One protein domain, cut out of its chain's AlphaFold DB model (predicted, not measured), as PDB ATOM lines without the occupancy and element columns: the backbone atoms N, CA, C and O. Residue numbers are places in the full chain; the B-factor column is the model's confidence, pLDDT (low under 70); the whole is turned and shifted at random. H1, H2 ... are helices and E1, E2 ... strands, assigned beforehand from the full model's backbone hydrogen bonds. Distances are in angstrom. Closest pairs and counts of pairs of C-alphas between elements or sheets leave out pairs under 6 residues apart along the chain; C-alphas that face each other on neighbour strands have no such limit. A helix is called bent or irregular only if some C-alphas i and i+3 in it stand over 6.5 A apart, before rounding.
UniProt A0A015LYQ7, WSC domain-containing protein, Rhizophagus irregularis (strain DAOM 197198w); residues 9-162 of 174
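AT A GLANCE: This is residues 9 to 162 of the 174 residues of the protein "WSC domain-containing protein" of Rhizophagus irregularis (strain DAOM 197198w) (UniProt A0A015LYQ7). With little regular structure, a strongly twisted antiparallel sheet, E3 E2 E7 E1 E4, has H1 packed over E3 and E2; the E5 and E6 hairpin lies to one side of the sheet, near H1, long stretches with no named element, among them residues 31 to 66, make much of the rest, and H2 lies off the sheet. The 154 residues, mixed in class with 55 in named elements, run E1 H1 E2 E3 E4 E5 E6 E7 H2, compact, with a radius of gyration of the C-alphas of 15.3 A and spans of 47 by 44 by 27 A.

HOW THE PARTS SIT: Between E1, residues 26 to 30, and E4, residues 101 to 103, N 29 and O 102 are 3.0 A apart; between E1 and E7, residues 132 to 136, N 28 and O 132 are 2.8 A apart. H1, residues 67 to 76, is on the sheet at a height of 8.4 A; its closest C-alphas to E2, residues 81 to 85, are Leu 71 and Gly 82, 5.9 A. Between E2 and E7, N 84 and O 133 are within hydrogen-bond range, 3.0 A apart; in the hairpin of E2 and E3, residues 89 to 93, N 83 and O 91 are within hydrogen-bond range, 2.9 A apart. In the hairpin of E5, residues 112 to 117, and E6, residues 120 to 125, N 115 and O 122 are 2.8 A apart. H2, residues 151 to 160, is close to but not clearly touching H1, the closest C-alphas being Asp 76 and Lys 154, 7.8 A. In H1 and H2 every O i to N i+4 pair is within hydrogen-bond range.

IN THESE COORDINATES: E1 begins at C-alpha 26 (-8.822, 14.793, 93.315); H2 ends at C-alpha 160 (-21.095, -8.542, 72.750). E6 measures 16.9 A, H2 14.2 A.

THE WHOLE: The farthest C-alphas, Glu 11 and Ser 33, are 47.9 A apart. The printed part has no cut; the links E1 to H1 and E7 to H2 are long. pLDDT is under 70 at residues 12 to 13, 61 to 65 and 138 to 149.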
ATOM      1  N   CYS A   9     -32.768  -3.947  89.338       70.50
ATOM      2  CA  CYS A   9     -33.378  -2.668  88.984       70.50
ATOM      3  C   CYS A   9     -34.268  -2.129  90.102       70.50
ATOM      4  O   CYS A   9     -34.925  -2.901  90.801       70.50
ATOM      5  N   ASP A  10     -34.326  -0.804  90.226       71.00
ATOM      6  CA  ASP A  10     -35.438  -0.154  90.916       71.00
ATOM      7  C   ASP A  10     -36.733  -0.216  90.081       71.00
ATOM      8  O   ASP A  10     -36.748  -0.663  88.930       71.00
ATOM      9  N   GLU A  11     -37.834   0.261  90.659       74.38
ATOM     10  CA  GLU A  11     -39.155   0.319  90.014       74.38
ATOM     11  C   GLU A  11     -39.172   1.163  88.723       74.38
ATOM     12  O   GLU A  11     -40.076   1.019  87.901       74.38
ATOM     13  N   ASN A  12     -38.158   2.010  88.512       69.75
ATOM     14  CA  ASN A  12     -37.999   2.855  87.328       69.75
ATOM     15  C   ASN A  12     -37.075   2.228  86.269       69.75
ATOM     16  O   ASN A  12     -36.807   2.853  85.241       69.75
ATOM     17  N   GLY A  13     -36.574   1.011  86.503       68.62
ATOM     18  CA  GLY A  13     -35.639   0.330  85.610       68.62
ATOM     19  C   GLY A  13     -34.206   0.863  85.682       68.62
ATOM     20  O   GLY A  13     -33.422   0.591  84.772       68.62
ATOM     21  N   ASN A  14     -33.841   1.619  86.724       72.81
ATOM     22  CA  ASN A  14     -32.451   2.005  86.948       72.81
ATOM     23  C   ASN A  14     -31.681   0.831  87.538       72.81
ATOM     24  O   ASN A  14     -32.074   0.277  88.564       72.81
ATOM     25  N   ILE A  15     -30.532   0.524  86.940       74.00
ATOM     26  CA  ILE A  15     -29.598  -0.456  87.483       74.00
ATOM     27  C   ILE A  15     -29.088   0.047  88.840       74.00
ATOM     28  O   ILE A  15     -28.469   1.113  88.923       74.00
ATOM     29  N   LEU A  16     -29.342  -0.727  89.894       75.12
ATOM     30  CA  LEU A  16     -28.823  -0.485  91.233       75.12
ATOM     31  C   LEU A  16     -27.423  -1.074  91.349       75.12
ATOM     32  O   LEU A  16     -27.199  -2.258  91.098       75.12
ATOM     33  N   TYR A  17     -26.488  -0.230  91.771       73.44
ATOM     34  CA  TYR A  17     -25.112  -0.626  92.038       73.44
ATOM     35  C   TYR A  17     -24.875  -0.763  93.541       73.44
ATOM     36  O   TYR A  17     -25.564  -0.161  94.367       73.44
ATOM     37  N   GLN A  18     -23.856  -1.530  93.926       76.19
ATOM     38  CA  GLN A  18     -23.321  -1.378  95.273       76.19
ATOM     39  C   GLN A  18     -22.712   0.019  95.390       76.19
ATOM     40  O   GLN A  18     -21.985   0.447  94.491       76.19
ATOM     41  N   ASP A  19     -23.027   0.726  96.478       79.88
ATOM     42  CA  ASP A  19     -22.410   2.016  96.760       79.88
ATOM     43  C   ASP A  19     -20.879   1.855  96.773       79.88
ATOM     44  O   ASP A  19     -20.372   1.044  97.555       79.88
ATOM     45  N   PRO A  20     -20.135   2.578  95.914       77.00
ATOM     46  CA  PRO A  20     -18.688   2.452  95.858       77.00
ATOM     47  C   PRO A  20     -17.978   2.784  97.167       77.00
ATOM     48  O   PRO A  20     -16.891   2.259  97.395       77.00
ATOM     49  N   GLN A  21     -18.561   3.659  97.997       83.25
ATOM     50  CA  GLN A  21     -17.950   4.161  99.235       83.25
ATOM     51  C   GLN A  21     -16.490   4.613  99.042       83.25
ATOM     52  O   GLN A  21     -15.627   4.407  99.895       83.25
ATOM     53  N   VAL A  22     -16.197   5.222  97.888       84.69
ATOM     54  CA  VAL A  22     -14.850   5.678  97.535       84.69
ATOM     55  C   VAL A  22     -14.701   7.178  97.734       84.69
ATOM     56  O   VAL A  22     -15.645   7.952  97.589       84.69
ATOM     57  N   THR A  23     -13.470   7.600  98.004       89.81
ATOM     58  CA  THR A  23     -13.080   9.014  98.000       89.81
ATOM     59  C   THR A  23     -12.318   9.320  96.708       89.81
ATOM     60  O   THR A  23     -11.466   8.512  96.315       89.81
ATOM     61  N   PRO A  24     -12.592  10.446  96.023       93.38
ATOM     62  CA  PRO A  24     -11.804  10.849  94.864       93.38
ATOM     63  C   PRO A  24     -10.351  11.130  95.269       93.38
ATOM     64  O   PRO A  24     -10.076  11.645  96.351       93.38
ATOM     65  N   LEU A  25      -9.405  10.836  94.377       95.12
ATOM     66  CA  LEU A  25      -8.004  11.246  94.541       95.12
ATOM     67  C   LEU A  25      -7.814  12.756  94.321       95.12
ATOM     68  O   LEU A  25      -6.844  13.354  94.803       95.12
ATOM     69  N   GLY A  26      -8.746  13.364  93.588       96.12
ATOM     70  CA  GLY A  26      -8.822  14.793  93.315       96.12
ATOM     71  C   GLY A  26      -9.280  15.079  91.890       96.12
ATOM     72  O   GLY A  26      -9.648  14.163  91.141       96.12
ATOM     73  N   CYS A  27      -9.230  16.357  91.534       97.69
ATOM     74  CA  CYS A  27      -9.422  16.834  90.175       97.69
ATOM     75  C   CYS A  27      -8.107  16.877  89.388       97.69
ATOM     76  O   CYS A  27      -7.078  17.318  89.902       97.69
ATOM     77  N   TYR A  28      -8.141  16.417  88.141       98.19
ATOM     78  CA  TYR A  28      -6.983  16.346  87.257       98.19
ATOM     79  C   TYR A  28      -7.319  16.898  85.877       98.19
ATOM     80  O   TYR A  28      -8.429  16.717  85.385       98.19
ATOM     81  N   VAL A  29      -6.346  17.520  85.223       97.12
ATOM     82  CA  VAL A  29      -6.436  17.937  83.816       97.12
ATOM     83  C   VAL A  29      -5.307  17.289  83.026       97.12
ATOM     84  O   VAL A  29      -4.262  16.950  83.593       97.12
ATOM     85  N   PHE A  30      -5.530  17.069  81.731       96.25
ATOM     86  CA  PHE A  30      -4.493  16.526  80.860       96.25
ATOM     87  C   PHE A  30      -3.300  17.487  80.813       96.25
ATOM     88  O   PHE A  30      -3.468  18.699  80.659       96.25
ATOM     89  N   ASP A  31      -2.094  16.947  80.972       96.38
ATOM     90  CA  ASP A  31      -0.873  17.722  80.817       96.38
ATOM     91  C   ASP A  31      -0.589  17.916  79.327       96.38
ATOM     92  O   ASP A  31      -0.169  16.988  78.639       96.38
ATOM     93  N   ASN A  32      -0.782  19.140  78.831       93.19
ATOM     94  CA  ASN A  32      -0.537  19.489  77.430       93.19
ATOM     95  C   ASN A  32       0.926  19.300  76.987       93.19
ATOM     96  O   ASN A  32       1.200  19.339  75.789       93.19
ATOM     97  N   SER A  33       1.870  19.125  77.918       94.12
ATOM     98  CA  SER A  33       3.252  18.755  77.597       94.12
ATOM     99  C   SER A  33       3.442  17.247  77.373       94.12
ATOM    100  O   SER A  33       4.452  16.834  76.799       94.12
ATOM    101  N   SER A  34       2.473  16.418  77.776       93.38
ATOM    102  CA  SER A  34       2.493  14.976  77.550       93.38
ATOM    103  C   SER A  34       2.128  14.626  76.108       93.38
ATOM    104  O   SER A  34       1.190  15.157  75.520       93.38
ATOM    105  N   VAL A  35       2.842  13.647  75.553       92.19
ATOM    106  CA  VAL A  35       2.600  13.099  74.207       92.19
ATOM    107  C   VAL A  35       1.725  11.845  74.213       92.19
ATOM    108  O   VAL A  35       1.317  11.365  73.157       92.19
ATOM    109  N   ILE A  36       1.452  11.288  75.393       92.00
ATOM    110  CA  ILE A  36       0.649  10.077  75.578       92.00
ATOM    111  C   ILE A  36      -0.484  10.406  76.537       92.00
ATOM    112  O   ILE A  36      -0.258  11.031  77.570       92.00
ATOM    113  N   ASP A  37      -1.687   9.944  76.215       93.44
ATOM    114  CA  ASP A  37      -2.832  10.000  77.111       93.44
ATOM    115  C   ASP A  37      -2.971   8.691  77.892       93.44
ATOM    116  O   ASP A  37      -3.462   7.683  77.379       93.44
ATOM    117  N   THR A  38      -2.520   8.689  79.147       94.25
ATOM    118  CA  THR A  38      -2.500   7.479  79.981       94.25
ATOM    119  C   THR A  38      -3.870   7.089  80.550       94.25
ATOM    120  O   THR A  38      -3.992   6.001  81.117       94.25
ATOM    121  N   PHE A  39      -4.910   7.914  80.358       93.75
ATOM    122  CA  PHE A  39      -6.312   7.545  80.605       93.75
ATOM    123  C   PHE A  39      -7.030   7.023  79.351       93.75
ATOM    124  O   PHE A  39      -8.157   6.545  79.456       93.75
ATOM    125  N   ASN A  40      -6.367   6.996  78.189       92.12
ATOM    126  CA  ASN A  40      -6.872   6.344  76.978       92.12
ATOM    127  C   ASN A  40      -6.709   4.806  77.014       92.12
ATOM    128  O   ASN A  40      -6.341   4.163  76.030       92.12
ATOM    129  N   GLY A  41      -6.926   4.177  78.173       89.12
ATOM    130  CA  GLY A  41      -6.643   2.756  78.375       89.12
ATOM    131  C   GLY A  41      -7.501   1.837  77.507       89.12
ATOM    132  O   GLY A  41      -7.021   0.789  77.075       89.12
ATOM    133  N   LEU A  42      -8.740   2.225  77.190       86.56
ATOM    134  CA  LEU A  42      -9.609   1.428  76.318       86.56
ATOM    135  C   LEU A  42      -9.049   1.263  74.913       86.56
ATOM    136  O   LEU A  42      -9.048   0.141  74.408       86.56
ATOM    137  N   ALA A  43      -8.548   2.339  74.304       87.00
ATOM    138  CA  ALA A  43      -7.999   2.266  72.954       87.00
ATOM    139  C   ALA A  43      -6.731   1.400  72.888       87.00
ATOM    140  O   ALA A  43      -6.384   0.896  71.824       87.00
ATOM    141  N   THR A  44      -6.052   1.186  74.023       84.06
ATOM    142  CA  THR A  44      -4.871   0.310  74.099       84.06
ATOM    143  C   THR A  44      -5.209  -1.179  74.195       84.06
ATOM    144  O   THR A  44      -4.318  -2.019  74.057       84.06
ATOM    145  N   LEU A  45      -6.477  -1.539  74.426       81.00
ATOM    146  CA  LEU A  45      -6.896  -2.937  74.483       81.00
ATOM    147  C   LEU A  45      -6.815  -3.566  73.087       81.00
ATOM    148  O   LEU A  45      -7.673  -3.322  72.244       81.00
ATOM    149  N   ASN A  46      -5.816  -4.425  72.867       75.75
ATOM    150  CA  ASN A  46      -5.689  -5.203  71.636       75.75
ATOM    151  C   ASN A  46      -6.109  -6.669  71.841       75.75
ATOM    152  O   ASN A  46      -5.901  -7.258  72.902       75.75
ATOM    153  N   SER A  47      -6.720  -7.255  70.810       73.38
ATOM    154  CA  SER A  47      -6.976  -8.694  70.716       73.38
ATOM    155  C   SER A  47      -6.025  -9.279  69.672       73.38
ATOM    156  O   SER A  47      -6.201  -8.986  68.486       73.38
ATOM    157  N   PRO A  48      -5.066 -10.144  70.047       75.25
ATOM    158  CA  PRO A  48      -4.256 -10.873  69.073       75.25
ATOM    159  C   PRO A  48      -5.100 -11.687  68.082       75.25
ATOM    160  O   PRO A  48      -4.703 -11.870  66.935       75.25
ATOM    161  N   LYS A  49      -6.284 -12.158  68.505       78.62
ATOM    162  CA  LYS A  49      -7.211 -12.920  67.651       78.62
ATOM    163  C   LYS A  49      -8.134 -12.038  66.798       78.62
ATOM    164  O   LYS A  49      -8.716 -12.537  65.838       78.62
ATOM    165  N   ARG A  50      -8.300 -10.755  67.138       78.88
ATOM    166  CA  ARG A  50      -9.177  -9.781  66.458       78.88
ATOM    167  C   ARG A  50      -8.466  -8.425  66.330       78.88
ATOM    168  O   ARG A  50      -8.848  -7.471  67.005       78.88
ATOM    169  N   PRO A  51      -7.471  -8.302  65.439       76.88
ATOM    170  CA  PRO A  51      -6.670  -7.083  65.301       76.88
ATOM    171  C   PRO A  51      -7.472  -5.835  64.886       76.88
ATOM    172  O   PRO A  51      -6.997  -4.723  65.079       76.88
ATOM    173  N   GLY A  52      -8.686  -5.996  64.344       79.62
ATOM    174  CA  GLY A  52      -9.590  -4.887  64.006       79.62
ATOM    175  C   GLY A  52     -10.575  -4.484  65.112       79.62
ATOM    176  O   GLY A  52     -11.419  -3.622  64.876       79.62
ATOM    177  N   LEU A  53     -10.536  -5.119  66.289       81.69
ATOM    178  CA  LEU A  53     -11.423  -4.770  67.399       81.69
ATOM    179  C   LEU A  53     -10.890  -3.526  68.117       81.69
ATOM    180  O   LEU A  53      -9.847  -3.583  68.760       81.69
ATOM    181  N   VAL A  54     -11.634  -2.425  68.024       79.12
ATOM    182  CA  VAL A  54     -11.291  -1.137  68.641       79.12
ATOM    183  C   VAL A  54     -12.363  -0.756  69.657       79.12
ATOM    184  O   VAL A  54     -13.556  -0.965  69.421       79.12
ATOM    185  N   PHE A  55     -11.939  -0.188  70.785       79.62
ATOM    186  CA  PHE A  55     -12.822   0.386  71.794       79.62
ATOM    187  C   PHE A  55     -12.679   1.901  71.800       79.62
ATOM    188  O   PHE A  55     -11.567   2.421  71.826       79.62
ATOM    189  N   ASN A  56     -13.817   2.591  71.781       81.31
ATOM    190  CA  ASN A  56     -13.840   4.044  71.837       81.31
ATOM    191  C   ASN A  56     -13.472   4.534  73.236       81.31
ATOM    192  O   ASN A  56     -13.906   3.965  74.242       81.31
ATOM    193  N   ASP A  57     -12.732   5.632  73.255       83.44
ATOM    194  CA  ASP A  57     -12.373   6.392  74.437       83.44
ATOM    195  C   ASP A  57     -12.696   7.883  74.185       83.44
ATOM    196  O   ASP A  57     -12.405   8.372  73.090       83.44
ATOM    197  N   PRO A  58     -13.328   8.605  75.129       81.62
ATOM    198  CA  PRO A  58     -13.896   8.102  76.378       81.62
ATOM    199  C   PRO A  58     -15.043   7.109  76.142       81.62
ATOM    200  O   PRO A  58     -15.735   7.146  75.120       81.62
ATOM    201  N   TYR A  59     -15.286   6.224  77.111       77.81
ATOM    202  CA  TYR A  59     -16.472   5.374  77.073       77.81
ATOM    203  C   TYR A  59     -17.695   6.251  77.356       77.81
ATOM    204  O   TYR A  59     -17.781   6.877  78.413       77.81
ATOM    205  N   THR A  60     -18.626   6.325  76.402       71.38
ATOM    206  CA  THR A  60     -19.768   7.256  76.415       71.38
ATOM    207  C   THR A  60     -21.071   6.500  76.178       71.38
ATOM    208  O   THR A  60     -21.594   6.430  75.067       71.38
ATOM    209  N   TYR A  61     -21.605   5.858  77.219       61.38
ATOM    210  CA  TYR A  61     -22.907   5.195  77.110       61.38
ATOM    211  C   TYR A  61     -24.035   6.153  77.512       61.38
ATOM    212  O   TYR A  61     -23.952   6.831  78.532       61.38
ATOM    213  N   GLN A  62     -25.099   6.201  76.705       51.41
ATOM    214  CA  GLN A  62     -26.145   7.237  76.735       51.41
ATOM    215  C   GLN A  62     -27.073   7.213  77.966       51.41
ATOM    216  O   GLN A  62     -27.947   8.065  78.093       51.41
ATOM    217  N   ILE A  63     -26.891   6.275  78.895       51.09
ATOM    218  CA  ILE A  63     -27.711   6.173  80.106       51.09
ATOM    219  C   ILE A  63     -26.787   6.393  81.301       51.09
ATOM    220  O   ILE A  63     -26.322   5.447  81.922       51.09
ATOM    221  N   ARG A  64     -26.472   7.674  81.538       54.12
ATOM    222  CA  ARG A  64     -25.905   8.235  82.776       54.12
ATOM    223  C   ARG A  64     -24.801   7.371  83.386       54.12
ATOM    224  O   ARG A  64     -25.055   6.613  84.319       54.12
ATOM    225  N   MET A  65     -23.574   7.505  82.877       64.44
ATOM    226  CA  MET A  65     -22.421   6.859  83.498       64.44
ATOM    227  C   MET A  65     -22.220   7.424  84.908       64.44
ATOM    228  O   MET A  65     -21.593   8.458  85.112       64.44
ATOM    229  N   ASN A  66     -22.816   6.753  85.884       74.00
ATOM    230  CA  ASN A  66     -22.636   7.048  87.286       74.00
ATOM    231  C   ASN A  66     -21.321   6.415  87.774       74.00
ATOM    232  O   ASN A  66     -20.733   5.556  87.102       74.00
ATOM    233  N   LEU A  67     -20.828   6.861  88.931       83.69
ATOM    234  CA  LEU A  67     -19.540   6.408  89.456       83.69
ATOM    235  C   LEU A  67     -19.498   4.882  89.622       83.69
ATOM    236  O   LEU A  67     -18.508   4.257  89.248       83.69
ATOM    237  N   GLY A  68     -20.582   4.281  90.120       80.38
ATOM    238  CA  GLY A  68     -20.684   2.830  90.306       80.38
ATOM    239  C   GLY A  68     -20.442   2.052  89.014       80.38
ATOM    240  O   GLY A  68     -19.608   1.145  88.984       80.38
ATOM    241  N   HIS A  69     -21.089   2.453  87.918       79.31
ATOM    242  CA  HIS A  69     -20.896   1.814  86.619       79.31
ATOM    243  C   HIS A  69     -19.474   2.016  86.084       79.31
ATOM    244  O   HIS A  69     -18.843   1.053  85.645       79.31
ATOM    245  N   CYS A  70     -18.950   3.243  86.161       83.81
ATOM    246  CA  CYS A  70     -17.590   3.565  85.727       83.81
ATOM    247  C   CYS A  70     -16.558   2.684  86.453       83.81
ATOM    248  O   CYS A  70     -15.748   2.016  85.810       83.81
ATOM    249  N   LEU A  71     -16.629   2.587  87.784       83.94
ATOM    250  CA  LEU A  71     -15.686   1.787  88.570       83.94
ATOM    251  C   LEU A  71     -15.868   0.283  88.377       83.94
ATOM    252  O   LEU A  71     -14.868  -0.419  88.243       83.94
ATOM    253  N   LYS A  72     -17.106  -0.218  88.287       79.12
ATOM    254  CA  LYS A  72     -17.359  -1.631  87.963       79.12
ATOM    255  C   LYS A  72     -16.676  -2.011  86.648       79.12
ATOM    256  O   LYS A  72     -15.930  -2.984  86.602       79.12
ATOM    257  N   ARG A  73     -16.837  -1.184  85.609       79.81
ATOM    258  CA  ARG A  73     -16.176  -1.385  84.313       79.81
ATOM    259  C   ARG A  73     -14.659  -1.289  84.406       79.81
ATOM    260  O   ARG A  73     -13.977  -2.091  83.775       79.81
ATOM    261  N   CYS A  74     -14.115  -0.380  85.216       83.12
ATOM    262  CA  CYS A  74     -12.675  -0.364  85.477       83.12
ATOM    263  C   CYS A  74     -12.195  -1.718  86.015       83.12
ATOM    264  O   CYS A  74     -11.195  -2.244  85.525       83.12
ATOM    265  N   ILE A  75     -12.915  -2.285  86.991       79.12
ATOM    266  CA  ILE A  75     -12.568  -3.565  87.621       79.12
ATOM    267  C   ILE A  75     -12.696  -4.711  86.619       79.12
ATOM    268  O   ILE A  75     -11.746  -5.478  86.459       79.12
ATOM    269  N   ASP A  76     -13.817  -4.790  85.897       75.25
ATOM    270  CA  ASP A  76     -14.046  -5.776  84.829       75.25
ATOM    271  C   ASP A  76     -12.899  -5.770  83.822       75.25
ATOM    272  O   ASP A  76     -12.474  -6.806  83.300       75.25
ATOM    273  N   PHE A  77     -12.372  -4.576  83.557       75.94
ATOM    274  CA  PHE A  77     -11.314  -4.369  82.594       75.94
ATOM    275  C   PHE A  77      -9.913  -4.324  83.205       75.94
ATOM    276  O   PHE A  77      -8.952  -4.116  82.464       75.94
ATOM    277  N   LYS A  78      -9.758  -4.634  84.495       80.38
ATOM    278  CA  LYS A  78      -8.459  -4.698  85.186       80.38
ATOM    279  C   LYS A  78      -7.661  -3.386  85.087       80.38
ATOM    280  O   LYS A  78      -6.432  -3.412  85.063       80.38
ATOM    281  N   PHE A  79      -8.352  -2.253  85.005       87.12
ATOM    282  CA  PHE A  79      -7.745  -0.933  85.127       87.12
ATOM    283  C   PHE A  79      -7.641  -0.540  86.602       87.12
ATOM    284  O   PHE A  79      -8.432  -0.970  87.440       87.12
ATOM    285  N   ASN A  80      -6.646   0.281  86.925       89.81
ATOM    286  CA  ASN A  80      -6.365   0.707  88.296       89.81
ATOM    287  C   ASN A  80      -7.090   2.002  88.669       89.81
ATOM    288  O   ASN A  80      -7.262   2.289  89.855       89.81
ATOM    289  N   TYR A  81      -7.495   2.777  87.666       93.00
ATOM    290  CA  TYR A  81      -8.138   4.068  87.845       93.00
ATOM    291  C   TYR A  81      -9.315   4.231  86.894       93.00
ATOM    292  O   TYR A  81      -9.242   3.829  85.729       93.00
ATOM    293  N   GLY A  82     -10.357   4.878  87.406       92.62
ATOM    294  CA  GLY A  82     -11.442   5.454  86.624       92.62
ATOM    295  C   GLY A  82     -11.384   6.973  86.715       92.62
ATOM    296  O   GLY A  82     -11.155   7.521  87.795       92.62
ATOM    297  N   ALA A  83     -11.578   7.646  85.589       94.75
ATOM    298  CA  ALA A  83     -11.580   9.099  85.481       94.75
ATOM    299  C   ALA A  83     -12.893   9.554  84.839       94.75
ATOM    300  O   ALA A  83     -13.194   9.173  83.709       94.75
ATOM    301  N   LEU A  84     -13.679  10.341  85.574       93.56
ATOM    302  CA  LEU A  84     -14.963  10.872  85.113       93.56
ATOM    303  C   LEU A  84     -14.817  12.313  84.644       93.56
ATOM    304  O   LEU A  84     -14.244  13.126  85.363       93.56
ATOM    305  N   GLU A  85     -15.392  12.625  83.488       93.12
ATOM    306  CA  GLU A  85     -15.429  13.962  82.888       93.12
ATOM    307  C   GLU A  85     -16.854  14.302  82.445       93.12
ATOM    308  O   GLU A  85     -17.610  13.446  81.974       93.12
ATOM    309  N   GLY A  86     -17.235  15.573  82.596       89.00
ATOM    310  CA  GLY A  86     -18.517  16.070  82.096       89.00
ATOM    311  C   GLY A  86     -19.755  15.379  82.685       89.00
ATOM    312  O   GLY A  86     -20.827  15.450  82.091       89.00
ATOM    313  N   GLY A  87     -19.619  14.649  83.798       86.75
ATOM    314  CA  GLY A  87     -20.688  13.861  84.419       86.75
ATOM    315  C   GLY A  87     -21.140  12.617  83.643       86.75
ATOM    316  O   GLY A  87     -22.030  11.913  84.117       86.75
ATOM    317  N   VAL A  88     -20.572  12.345  82.465       84.44
ATOM    318  CA  VAL A  88     -21.051  11.283  81.558       84.44
ATOM    319  C   VAL A  88     -19.935  10.476  80.906       84.44
ATOM    320  O   VAL A  88     -20.158   9.319  80.544       84.44
ATOM    321  N   ASN A  89     -18.741  11.050  80.766       88.81
ATOM    322  CA  ASN A  89     -17.595  10.380  80.174       88.81
ATOM    323  C   ASN A  89     -16.855   9.623  81.268       88.81
ATOM    324  O   ASN A  89     -16.592  10.172  82.335       88.81
ATOM    325  N   CYS A  90     -16.485   8.377  80.991       89.69
ATOM    326  CA  CYS A  90     -15.603   7.621  81.865       89.69
ATOM    327  C   CYS A  90     -14.432   7.060  81.058       89.69
ATOM    328  O   CYS A  90     -14.610   6.442  80.004       89.69
ATOM    329  N   ARG A  91     -13.231   7.315  81.568       92.88
ATOM    330  CA  ARG A  91     -11.946   6.892  81.015       92.88
ATOM    331  C   ARG A  91     -11.244   5.983  82.004       92.88
ATOM    332  O   ARG A  91     -11.484   6.066  83.212       92.88
ATOM    333  N   TYR A  92     -10.378   5.113  81.500       91.19
ATOM    334  CA  TYR A  92      -9.730   4.095  82.319       91.19
ATOM    335  C   TYR A  92      -8.226   4.110  82.128       91.19
ATOM    336  O   TYR A  92      -7.734   4.220  81.010       91.19
ATOM    337  N   GLY A  93      -7.491   3.926  83.216       92.81
ATOM    338  CA  GLY A  93      -6.038   3.909  83.162       92.81
ATOM    339  C   GLY A  93      -5.422   2.834  84.047       92.81
ATOM    340  O   GLY A  93      -5.987   2.411  85.061       92.81
ATOM    341  N   TYR A  94      -4.243   2.374  83.642       91.81
ATOM    342  CA  TYR A  94      -3.420   1.436  84.405       91.81
ATOM    343  C   TYR A  94      -2.702   2.132  85.567       91.81
ATOM    344  O   TYR A  94      -2.928   3.304  85.848       91.81
ATOM    345  N   ALA A  95      -1.817   1.431  86.271       91.38
ATOM    346  CA  ALA A  95      -1.105   1.958  87.436       91.38
ATOM    347  C   ALA A  95      -0.382   3.301  87.184       91.38
ATOM    348  O   ALA A  95      -0.222   4.089  88.114       91.38
ATOM    349  N   ASN A  96       0.009   3.576  85.937       92.81
ATOM    350  CA  ASN A  96       0.677   4.802  85.508       92.81
ATOM    351  C   ASN A  96      -0.270   5.893  84.964       92.81
ATOM    352  O   ASN A  96       0.214   6.882  84.424       92.81
ATOM    353  N   ALA A  97      -1.591   5.747  85.109       93.62
ATOM    354  CA  ALA A  97      -2.597   6.638  84.515       93.62
ATOM    355  C   ALA A  97      -2.433   8.128  84.848       93.62
ATOM    356  O   ALA A  97      -2.854   8.980  84.075       93.62
ATOM    357  N   LEU A  98      -1.835   8.442  85.996       95.12
ATOM    358  CA  LEU A  98      -1.620   9.816  86.440       95.12
ATOM    359  C   LEU A  98      -0.372  10.471  85.826       95.12
ATOM    360  O   LEU A  98      -0.147  11.646  86.069       95.12
ATOM    361  N   GLN A  99       0.454   9.752  85.057       95.69
ATOM    362  CA  GLN A  99       1.709  10.305  84.523       95.69
ATOM    363  C   GLN A  99       1.495  11.409  83.484       95.69
ATOM    364  O   GLN A  99       2.320  12.311  83.409       95.69
ATOM    365  N   SER A 100       0.414  11.352  82.700       96.31
ATOM    366  CA  SER A 100       0.092  12.389  81.710       96.31
ATOM    367  C   SER A 100      -0.924  13.421  82.205       96.31
ATOM    368  O   SER A 100      -1.565  14.089  81.394       96.31
ATOM    369  N   TYR A 101      -1.155  13.488  83.517       97.06
ATOM    370  CA  TYR A 101      -2.192  14.322  84.117       97.06
ATOM    371  C   TYR A 101      -1.642  15.070  85.324       97.06
ATOM    372  O   TYR A 101      -0.961  14.507  86.178       97.06
ATOM    373  N   ILE A 102      -2.005  16.341  85.428       97.19
ATOM    374  CA  ILE A 102      -1.631  17.202  86.547       97.19
ATOM    375  C   ILE A 102      -2.835  17.408  87.458       97.19
ATOM    376  O   ILE A 102      -3.965  17.571  86.995       97.19
ATOM    377  N   LYS A 103      -2.592  17.370  88.771       97.44
ATOM    378  CA  LYS A 103      -3.623  17.669  89.766       97.44
ATOM    379  C   LYS A 103      -3.941  19.166  89.725       97.44
ATOM    380  O   LYS A 103      -3.022  19.980  89.694       97.44
ATOM    381  N   ASP A 104      -5.222  19.505  89.742       96.12
ATOM    382  CA  ASP A 104      -5.736  20.877  89.658       96.12
ATOM    383  C   ASP A 104      -6.642  21.190  90.869       96.12
ATOM    384  O   ASP A 104      -6.829  20.346  91.750       96.12
ATOM    385  N   ASP A 105      -7.190  22.404  90.937       95.25
ATOM    386  CA  ASP A 105      -8.180  22.799  91.945       95.25
ATOM    387  C   ASP A 105      -9.461  21.964  91.776       95.25
ATOM    388  O   ASP A 105     -10.043  21.887  90.688       95.25
ATOM    389  N   ASP A 106      -9.942  21.376  92.875       93.62
ATOM    390  CA  ASP A 106     -11.166  20.574  92.904       93.62
ATOM    391  C   ASP A 106     -12.401  21.349  92.407       93.62
ATOM    392  O   ASP A 106     -13.347  20.742  91.903       93.62
ATOM    393  N   LYS A 107     -12.376  22.690  92.430       94.50
ATOM    394  CA  LYS A 107     -13.414  23.551  91.835       94.50
ATOM    395  C   LYS A 107     -13.577  23.381  90.328       94.50
ATOM    396  O   LYS A 107     -14.641  23.724  89.814       94.50
ATOM    397  N   LYS A 108     -12.568  22.891  89.599       95.50
ATOM    398  CA  LYS A 108     -12.735  22.557  88.175       95.50
ATOM    399  C   LYS A 108     -13.617  21.331  87.981       95.50
ATOM    400  O   LYS A 108     -14.340  21.261  86.993       95.50
ATOM    401  N   CYS A 109     -13.606  20.403  88.932       96.12
ATOM    402  CA  CYS A 109     -14.450  19.216  88.934       96.12
ATOM    403  C   CYS A 109     -15.778  19.493  89.651       96.12
ATOM    404  O   CYS A 109     -16.110  18.879  90.664       96.12
ATOM    405  N   ASN A 110     -16.523  20.466  89.129       93.12
ATOM    406  CA  ASN A 110     -17.754  20.988  89.722       93.12
ATOM    407  C   ASN A 110     -19.033  20.247  89.302       93.12
ATOM    408  O   ASN A 110     -20.128  20.662  89.691       93.12
ATOM    409  N   MET A 111     -18.930  19.193  88.493       93.06
ATOM    410  CA  MET A 111     -20.074  18.371  88.115       93.06
ATOM    411  C   MET A 111     -20.194  17.177  89.048       93.06
ATOM    412  O   MET A 111     -19.206  16.559  89.437       93.06
ATOM    413  N   TYR A 112     -21.432  16.823  89.366       91.38
ATOM    414  CA  TYR A 112     -21.755  15.691  90.219       91.38
ATOM    415  C   TYR A 112     -22.655  14.723  89.466       91.38
ATOM    416  O   TYR A 112     -23.510  15.140  88.684       91.38
ATOM    417  N   CYS A 113     -22.485  13.430  89.722       86.94
ATOM    418  CA  CYS A 113     -23.368  12.399  89.203       86.94
ATOM    419  C   CYS A 113     -23.978  11.580  90.340       86.94
ATOM    420  O   CYS A 113     -23.325  11.247  91.334       86.94
ATOM    421  N   THR A 114     -25.267  11.278  90.192       86.50
ATOM    422  CA  THR A 114     -26.028  10.476  91.150       86.50
ATOM    423  C   THR A 114     -26.008   9.013  90.722       86.50
ATOM    424  O   THR A 114     -26.338   8.677  89.585       86.50
ATOM    425  N   THR A 115     -25.616   8.147  91.648       79.94
ATOM    426  CA  THR A 115     -25.622   6.690  91.507       79.94
ATOM    427  C   THR A 115     -26.794   6.143  92.311       79.94
ATOM    428  O   THR A 115     -26.878   6.394  93.513       79.94
ATOM    429  N   ALA A 116     -27.694   5.412  91.657       79.25
ATOM    430  CA  ALA A 116     -28.712   4.640  92.354       79.25
ATOM    431  C   ALA A 116     -28.051   3.396  92.957       79.25
ATOM    432  O   ALA A 116     -27.365   2.648  92.254       79.25
ATOM    433  N   THR A 117     -28.213   3.202  94.264       79.75
ATOM    434  CA  THR A 117     -27.627   2.071  94.989       79.75
ATOM    435  C   THR A 117     -28.694   1.279  95.725       79.75
ATOM    436  O   THR A 117     -29.802   1.771  95.942       79.75
ATOM    437  N   PHE A 118     -28.350   0.070  96.176       77.62
ATOM    438  CA  PHE A 118     -29.237  -0.758  97.006       77.62
ATOM    439  C   PHE A 118     -29.710  -0.072  98.301       77.62
ATOM    440  O   PHE A 118     -30.707  -0.489  98.881       77.62
ATOM    441  N   THR A 119     -29.011   0.969  98.763       82.56
ATOM    442  CA  THR A 119     -29.340   1.719  99.986       82.56
ATOM    443  C   THR A 119     -29.849   3.136  99.706       82.56
ATOM    444  O   THR A 119     -30.018   3.916 100.640       82.56
ATOM    445  N   GLY A 120     -30.091   3.485  98.438       83.56
ATOM    446  CA  GLY A 120     -30.586   4.795  98.014       83.56
ATOM    447  C   GLY A 120     -29.662   5.525  97.037       83.56
ATOM    448  O   GLY A 120     -28.655   4.993  96.569       83.56
ATOM    449  N   ASN A 121     -30.018   6.763  96.703       86.00
ATOM    450  CA  ASN A 121     -29.245   7.585  95.775       86.00
ATOM    451  C   ASN A 121     -28.054   8.240  96.480       86.00
ATOM    452  O   ASN A 121     -28.231   8.960  97.461       86.00
ATOM    453  N   VAL A 122     -26.855   8.047  95.932       87.31
ATOM    454  CA  VAL A 122     -25.610   8.648  96.434       87.31
ATOM    455  C   VAL A 122     -25.011   9.538  95.352       87.31
ATOM    456  O   VAL A 122     -25.051   9.203  94.168       87.31
ATOM    457  N   THR A 123     -24.478  10.694  95.739       90.50
ATOM    458  CA  THR A 123     -23.927  11.681  94.801       90.50
ATOM    459  C   THR A 123     -22.418  11.780  94.956       90.50
ATOM    460  O   THR A 123     -21.916  11.902  96.069       90.50
ATOM    461  N   TYR A 124     -21.712  11.763  93.827       91.19
ATOM    462  CA  TYR A 124     -20.254  11.811  93.761       91.19
ATOM    463  C   TYR A 124     -19.781  12.899  92.788       91.19
ATOM    464  O   TYR A 124     -20.510  13.205  91.841       91.19
ATOM    465  N   PRO A 125     -18.581  13.482  92.977       93.06
ATOM    466  CA  PRO A 125     -17.960  14.335  91.964       93.06
ATOM    467  C   PRO A 125     -17.639  13.538  90.693       93.06
ATOM    468  O   PRO A 125     -17.080  12.443  90.757       93.06
ATOM    469  N   CYS A 126     -17.997  14.064  89.528       92.44
ATOM    470  CA  CYS A 126     -17.906  13.363  88.244       92.44
ATOM    471  C   CYS A 126     -17.289  14.259  87.163       92.44
ATOM    472  O   CYS A 126     -17.751  14.312  86.023       92.44
ATOM    473  N   GLY A 127     -16.221  14.955  87.551       94.06
ATOM    474  CA  GLY A 127     -15.415  15.799  86.686       94.06
ATOM    475  C   GLY A 127     -15.991  17.188  86.473       94.06
ATOM    476  O   GLY A 127     -16.806  17.694  87.240       94.06
ATOM    477  N   GLY A 128     -15.518  17.822  85.413       93.56
ATOM    478  CA  GLY A 128     -15.985  19.097  84.901       93.56
ATOM    479  C   GLY A 128     -15.690  19.174  83.411       93.56
ATOM    480  O   GLY A 128     -15.392  18.164  82.774       93.56
ATOM    481  N   LYS A 129     -15.782  20.372  82.838       92.62
ATOM    482  CA  LYS A 129     -15.366  20.581  81.451       92.62
ATOM    483  C   LYS A 129     -13.838  20.503  81.368       92.62
ATOM    484  O   LYS A 129     -13.170  21.275  82.053       92.62
ATOM    485  N   ASP A 130     -13.322  19.588  80.546       92.00
ATOM    486  CA  ASP A 130     -11.886  19.340  80.345       92.00
ATOM    487  C   ASP A 130     -11.131  19.003  81.654       92.00
ATOM    488  O   ASP A 130      -9.925  19.223  81.781       92.00
ATOM    489  N   ALA A 131     -11.857  18.495  82.657       96.25
ATOM    490  CA  ALA A 131     -11.349  18.183  83.986       96.25
ATOM    491  C   ALA A 131     -11.946  16.869  84.497       96.25
ATOM    492  O   ALA A 131     -13.150  16.621  84.393       96.25
ATOM    493  N   TYR A 132     -11.095  16.039  85.084       96.50
ATOM    494  CA  TYR A 132     -11.394  14.662  85.436       96.50
ATOM    495  C   TYR A 132     -11.382  14.485  86.948       96.50
ATOM    496  O   TYR A 132     -10.363  14.723  87.598       96.50
ATOM    497  N   THR A 133     -12.482  14.000  87.526       96.62
ATOM    498  CA  THR A 133     -12.413  13.447  88.882       96.62
ATOM    499  C   THR A 133     -11.858  12.037  88.783       96.62
ATOM    500  O   THR A 133     -12.466  11.170  88.152       96.62
ATOM    501  N   VAL A 134     -10.709  11.807  89.416       96.00
ATOM    502  CA  VAL A 134     -10.037  10.507  89.378       96.00
ATOM    503  C   VAL A 134     -10.332   9.714  90.640       96.00
ATOM    504  O   VAL A 134     -10.201  10.208  91.760       96.00
ATOM    505  N   TYR A 135     -10.651   8.442  90.449       93.56
ATOM    506  CA  TYR A 135     -10.890   7.476  91.506       93.56
ATOM    507  C   TYR A 135      -9.917   6.314  91.376       93.56
ATOM    508  O   TYR A 135      -9.730   5.748  90.295       93.56
ATOM    509  N   LYS A 136      -9.317   5.926  92.503       90.94
ATOM    510  CA  LYS A 136      -8.595   4.661  92.576       90.94
ATOM    511  C   LYS A 136      -9.607   3.531  92.627       90.94
ATOM    512  O   LYS A 136     -10.506   3.521  93.464       90.94
ATOM    513  N   VAL A 137      -9.410   2.553  91.765       84.00
ATOM    514  CA  VAL A 137     -10.218   1.345  91.738       84.00
ATOM    515  C   VAL A 137      -9.639   0.410  92.795       84.00
ATOM    516  O   VAL A 137      -8.698  -0.342  92.547       84.00
ATOM    517  N   ALA A 138     -10.120   0.539  94.028       66.81
ATOM    518  CA  ALA A 138      -9.811  -0.408  95.089       66.81
ATOM    519  C   ALA A 138     -10.847  -1.539  95.082       66.81
ATOM    520  O   ALA A 138     -12.023  -1.309  94.802       66.81
ATOM    521  N   VAL A 139     -10.433  -2.745  95.477       56.56
ATOM    522  CA  VAL A 139     -11.301  -3.925  95.688       56.56
ATOM    523  C   VAL A 139     -12.229  -3.738  96.915       56.56
ATOM    524  O   VAL A 139     -12.618  -4.696  97.563       56.56
ATOM    525  N   HIS A 140     -12.534  -2.491  97.298       50.66
ATOM    526  CA  HIS A 140     -13.423  -2.146  98.415       50.66
ATOM    527  C   HIS A 140     -14.902  -2.294  98.069       50.66
ATOM    528  O   HIS A 140     -15.740  -2.372  98.962       50.66
ATOM    529  N   LEU A 141     -15.224  -2.405  96.785       54.91
ATOM    530  CA  LEU A 141     -16.481  -3.001  96.380       54.91
ATOM    531  C   LEU A 141     -16.413  -4.475  96.802       54.91
ATOM    532  O   LEU A 141     -15.445  -5.147  96.454       54.91
ATOM    533  N   ASN A 142     -17.452  -5.037  97.428       53.78
ATOM    534  CA  ASN A 142     -17.604  -6.503  97.565       53.78
ATOM    535  C   ASN A 142     -17.780  -7.195  96.190       53.78
ATOM    536  O   ASN A 142     -18.321  -8.291  96.075       53.78
ATOM    537  N   TYR A 143     -17.328  -6.536  95.129       55.69
ATOM    538  CA  TYR A 143     -17.205  -7.004  93.783       55.69
ATOM    539  C   TYR A 143     -15.870  -7.728  93.635       55.69
ATOM    540  O   TYR A 143     -14.798  -7.139  93.489       55.69
ATOM    541  N   THR A 144     -15.956  -9.048  93.684       53.91
ATOM    542  CA  THR A 144     -14.873  -9.930  93.269       53.91
ATOM    543  C   THR A 144     -15.044 -10.127  91.764       53.91
ATOM    544  O   THR A 144     -15.966 -10.849  91.382       53.91
ATOM    545  N   PRO A 145     -14.226  -9.500  90.891       55.75
ATOM    546  CA  PRO A 145     -14.295  -9.817  89.471       55.75
ATOM    547  C   PRO A 145     -14.073 -11.322  89.288       55.75
ATOM    548  O   PRO A 145     -13.331 -11.922  90.075       55.75
ATOM    549  N   PRO A 146     -14.667 -11.962  88.272       59.53
ATOM    550  CA  PRO A 146     -14.384 -13.359  87.981       59.53
ATOM    551  C   PRO A 146     -12.881 -13.505  87.694       59.53
ATOM    552  O   PRO A 146     -12.394 -13.153  86.619       59.53
ATOM    553  N   TYR A 147     -12.119 -13.992  88.681       54.16
ATOM    554  CA  TYR A 147     -10.651 -13.931  88.684       54.16
ATOM    555  C   TYR A 147      -9.969 -14.806  87.611       54.16
ATOM    556  O   TYR A 147      -8.750 -14.767  87.489       54.16
ATOM    557  N   ASN A 148     -10.730 -15.498  86.755       65.81
ATOM    558  CA  ASN A 148     -10.215 -16.426  85.744       65.81
ATOM    559  C   ASN A 148     -10.622 -16.095  84.292       65.81
ATOM    560  O   ASN A 148     -10.642 -17.000  83.466       65.81
ATOM    561  N   ILE A 149     -10.936 -14.839  83.947       69.62
ATOM    562  CA  ILE A 149     -11.150 -14.465  82.532       69.62
ATOM    563  C   ILE A 149      -9.843 -14.033  81.854       69.62
ATOM    564  O   ILE A 149      -9.067 -13.212  82.377       69.62
ATOM    565  N   THR A 150      -9.607 -14.575  80.663       77.19
ATOM    566  CA  THR A 150      -8.533 -14.161  79.754       77.19
ATOM    567  C   THR A 150      -8.826 -12.786  79.145       77.19
ATOM    568  O   THR A 150      -9.961 -12.304  79.155       77.19
ATOM    569  N   LEU A 151      -7.800 -12.137  78.577       75.12
ATOM    570  CA  LEU A 151      -7.991 -10.898  77.812       75.12
ATOM    571  C   LEU A 151      -8.986 -11.108  76.657       75.12
ATOM    572  O   LEU A 151      -9.828 -10.255  76.421       75.12
ATOM    573  N   GLU A 152      -8.953 -12.256  75.981       79.44
ATOM    574  CA  GLU A 152      -9.856 -12.531  74.858       79.44
ATOM    575  C   GLU A 152     -11.321 -12.661  75.270       79.44
ATOM    576  O   GLU A 152     -12.191 -12.061  74.636       79.44
ATOM    577  N   GLU A 153     -11.597 -13.388  76.352       77.75
ATOM    578  CA  GLU A 153     -12.949 -13.490  76.913       77.75
ATOM    579  C   GLU A 153     -13.453 -12.122  77.371       77.75
ATOM    580  O   GLU A 153     -14.593 -11.758  77.089       77.75
ATOM    581  N   LYS A 154     -12.585 -11.314  77.988       74.88
ATOM    582  CA  LYS A 154     -12.901  -9.933  78.368       74.88
ATOM    583  C   LYS A 154     -13.303  -9.087  77.154       74.88
ATOM    584  O   LYS A 154     -14.343  -8.433  77.186       74.88
ATOM    585  N   LEU A 155     -12.507  -9.090  76.084       79.31
ATOM    586  CA  LEU A 155     -12.801  -8.306  74.876       79.31
ATOM    587  C   LEU A 155     -14.072  -8.805  74.178       79.31
ATOM    588  O   LEU A 155     -14.824  -8.015  73.609       79.31
ATOM    589  N   ASP A 156     -14.339 -10.108  74.265       79.38
ATOM    590  CA  ASP A 156     -15.565 -10.718  73.760       79.38
ATOM    591  C   ASP A 156     -16.809 -10.262  74.530       79.38
ATOM    592  O   ASP A 156     -17.797  -9.861  73.912       79.38
ATOM    593  N   ILE A 157     -16.734 -10.227  75.863       76.38
ATOM    594  CA  ILE A 157     -17.782  -9.662  76.719       76.38
ATOM    595  C   ILE A 157     -18.027  -8.198  76.342       76.38
ATOM    596  O   ILE A 157     -19.160  -7.827  76.056       76.38
ATOM    597  N   MET A 158     -16.985  -7.365  76.269       75.94
ATOM    598  CA  MET A 158     -17.128  -5.936  75.944       75.94
ATOM    599  C   MET A 158     -17.805  -5.696  74.593       75.94
ATOM    600  O   MET A 158     -18.645  -4.805  74.468       75.94
ATOM    601  N   HIS A 159     -17.449  -6.489  73.582       78.69
ATOM    602  CA  HIS A 159     -17.995  -6.349  72.237       78.69
ATOM    603  C   HIS A 159     -19.453  -6.821  72.131       78.69
ATOM    604  O   HIS A 159     -20.229  -6.277  71.339       78.69
ATOM    605  N   ASN A 160     -19.828  -7.834  72.916       77.00
ATOM    606  CA  ASN A 160     -21.095  -8.542  72.750       77.00
ATOM    607  C   ASN A 160     -22.099  -8.339  73.890       77.00
ATOM    608  O   ASN A 160     -23.252  -8.727  73.720       77.00
ATOM    609  N   VAL A 161     -21.738  -7.684  75.000       73.38
ATOM    610  CA  VAL A 161     -22.626  -7.498  76.169       73.38
ATOM    611  C   VAL A 161     -23.954  -6.820  75.813       73.38
ATOM    612  O   VAL A 161     -24.991  -7.107  76.405       73.38
ATOM    613  N   ASN A 162     -23.959  -5.970  74.784       70.81
ATOM    614  CA  ASN A 162     -25.178  -5.337  74.279       70.81
ATOM    615  C   ASN A 162     -25.906  -6.147  73.194       70.81
ATOM    616  O   ASN A 162     -27.098  -5.916  72.986       70.81
TER     617      ASN A 162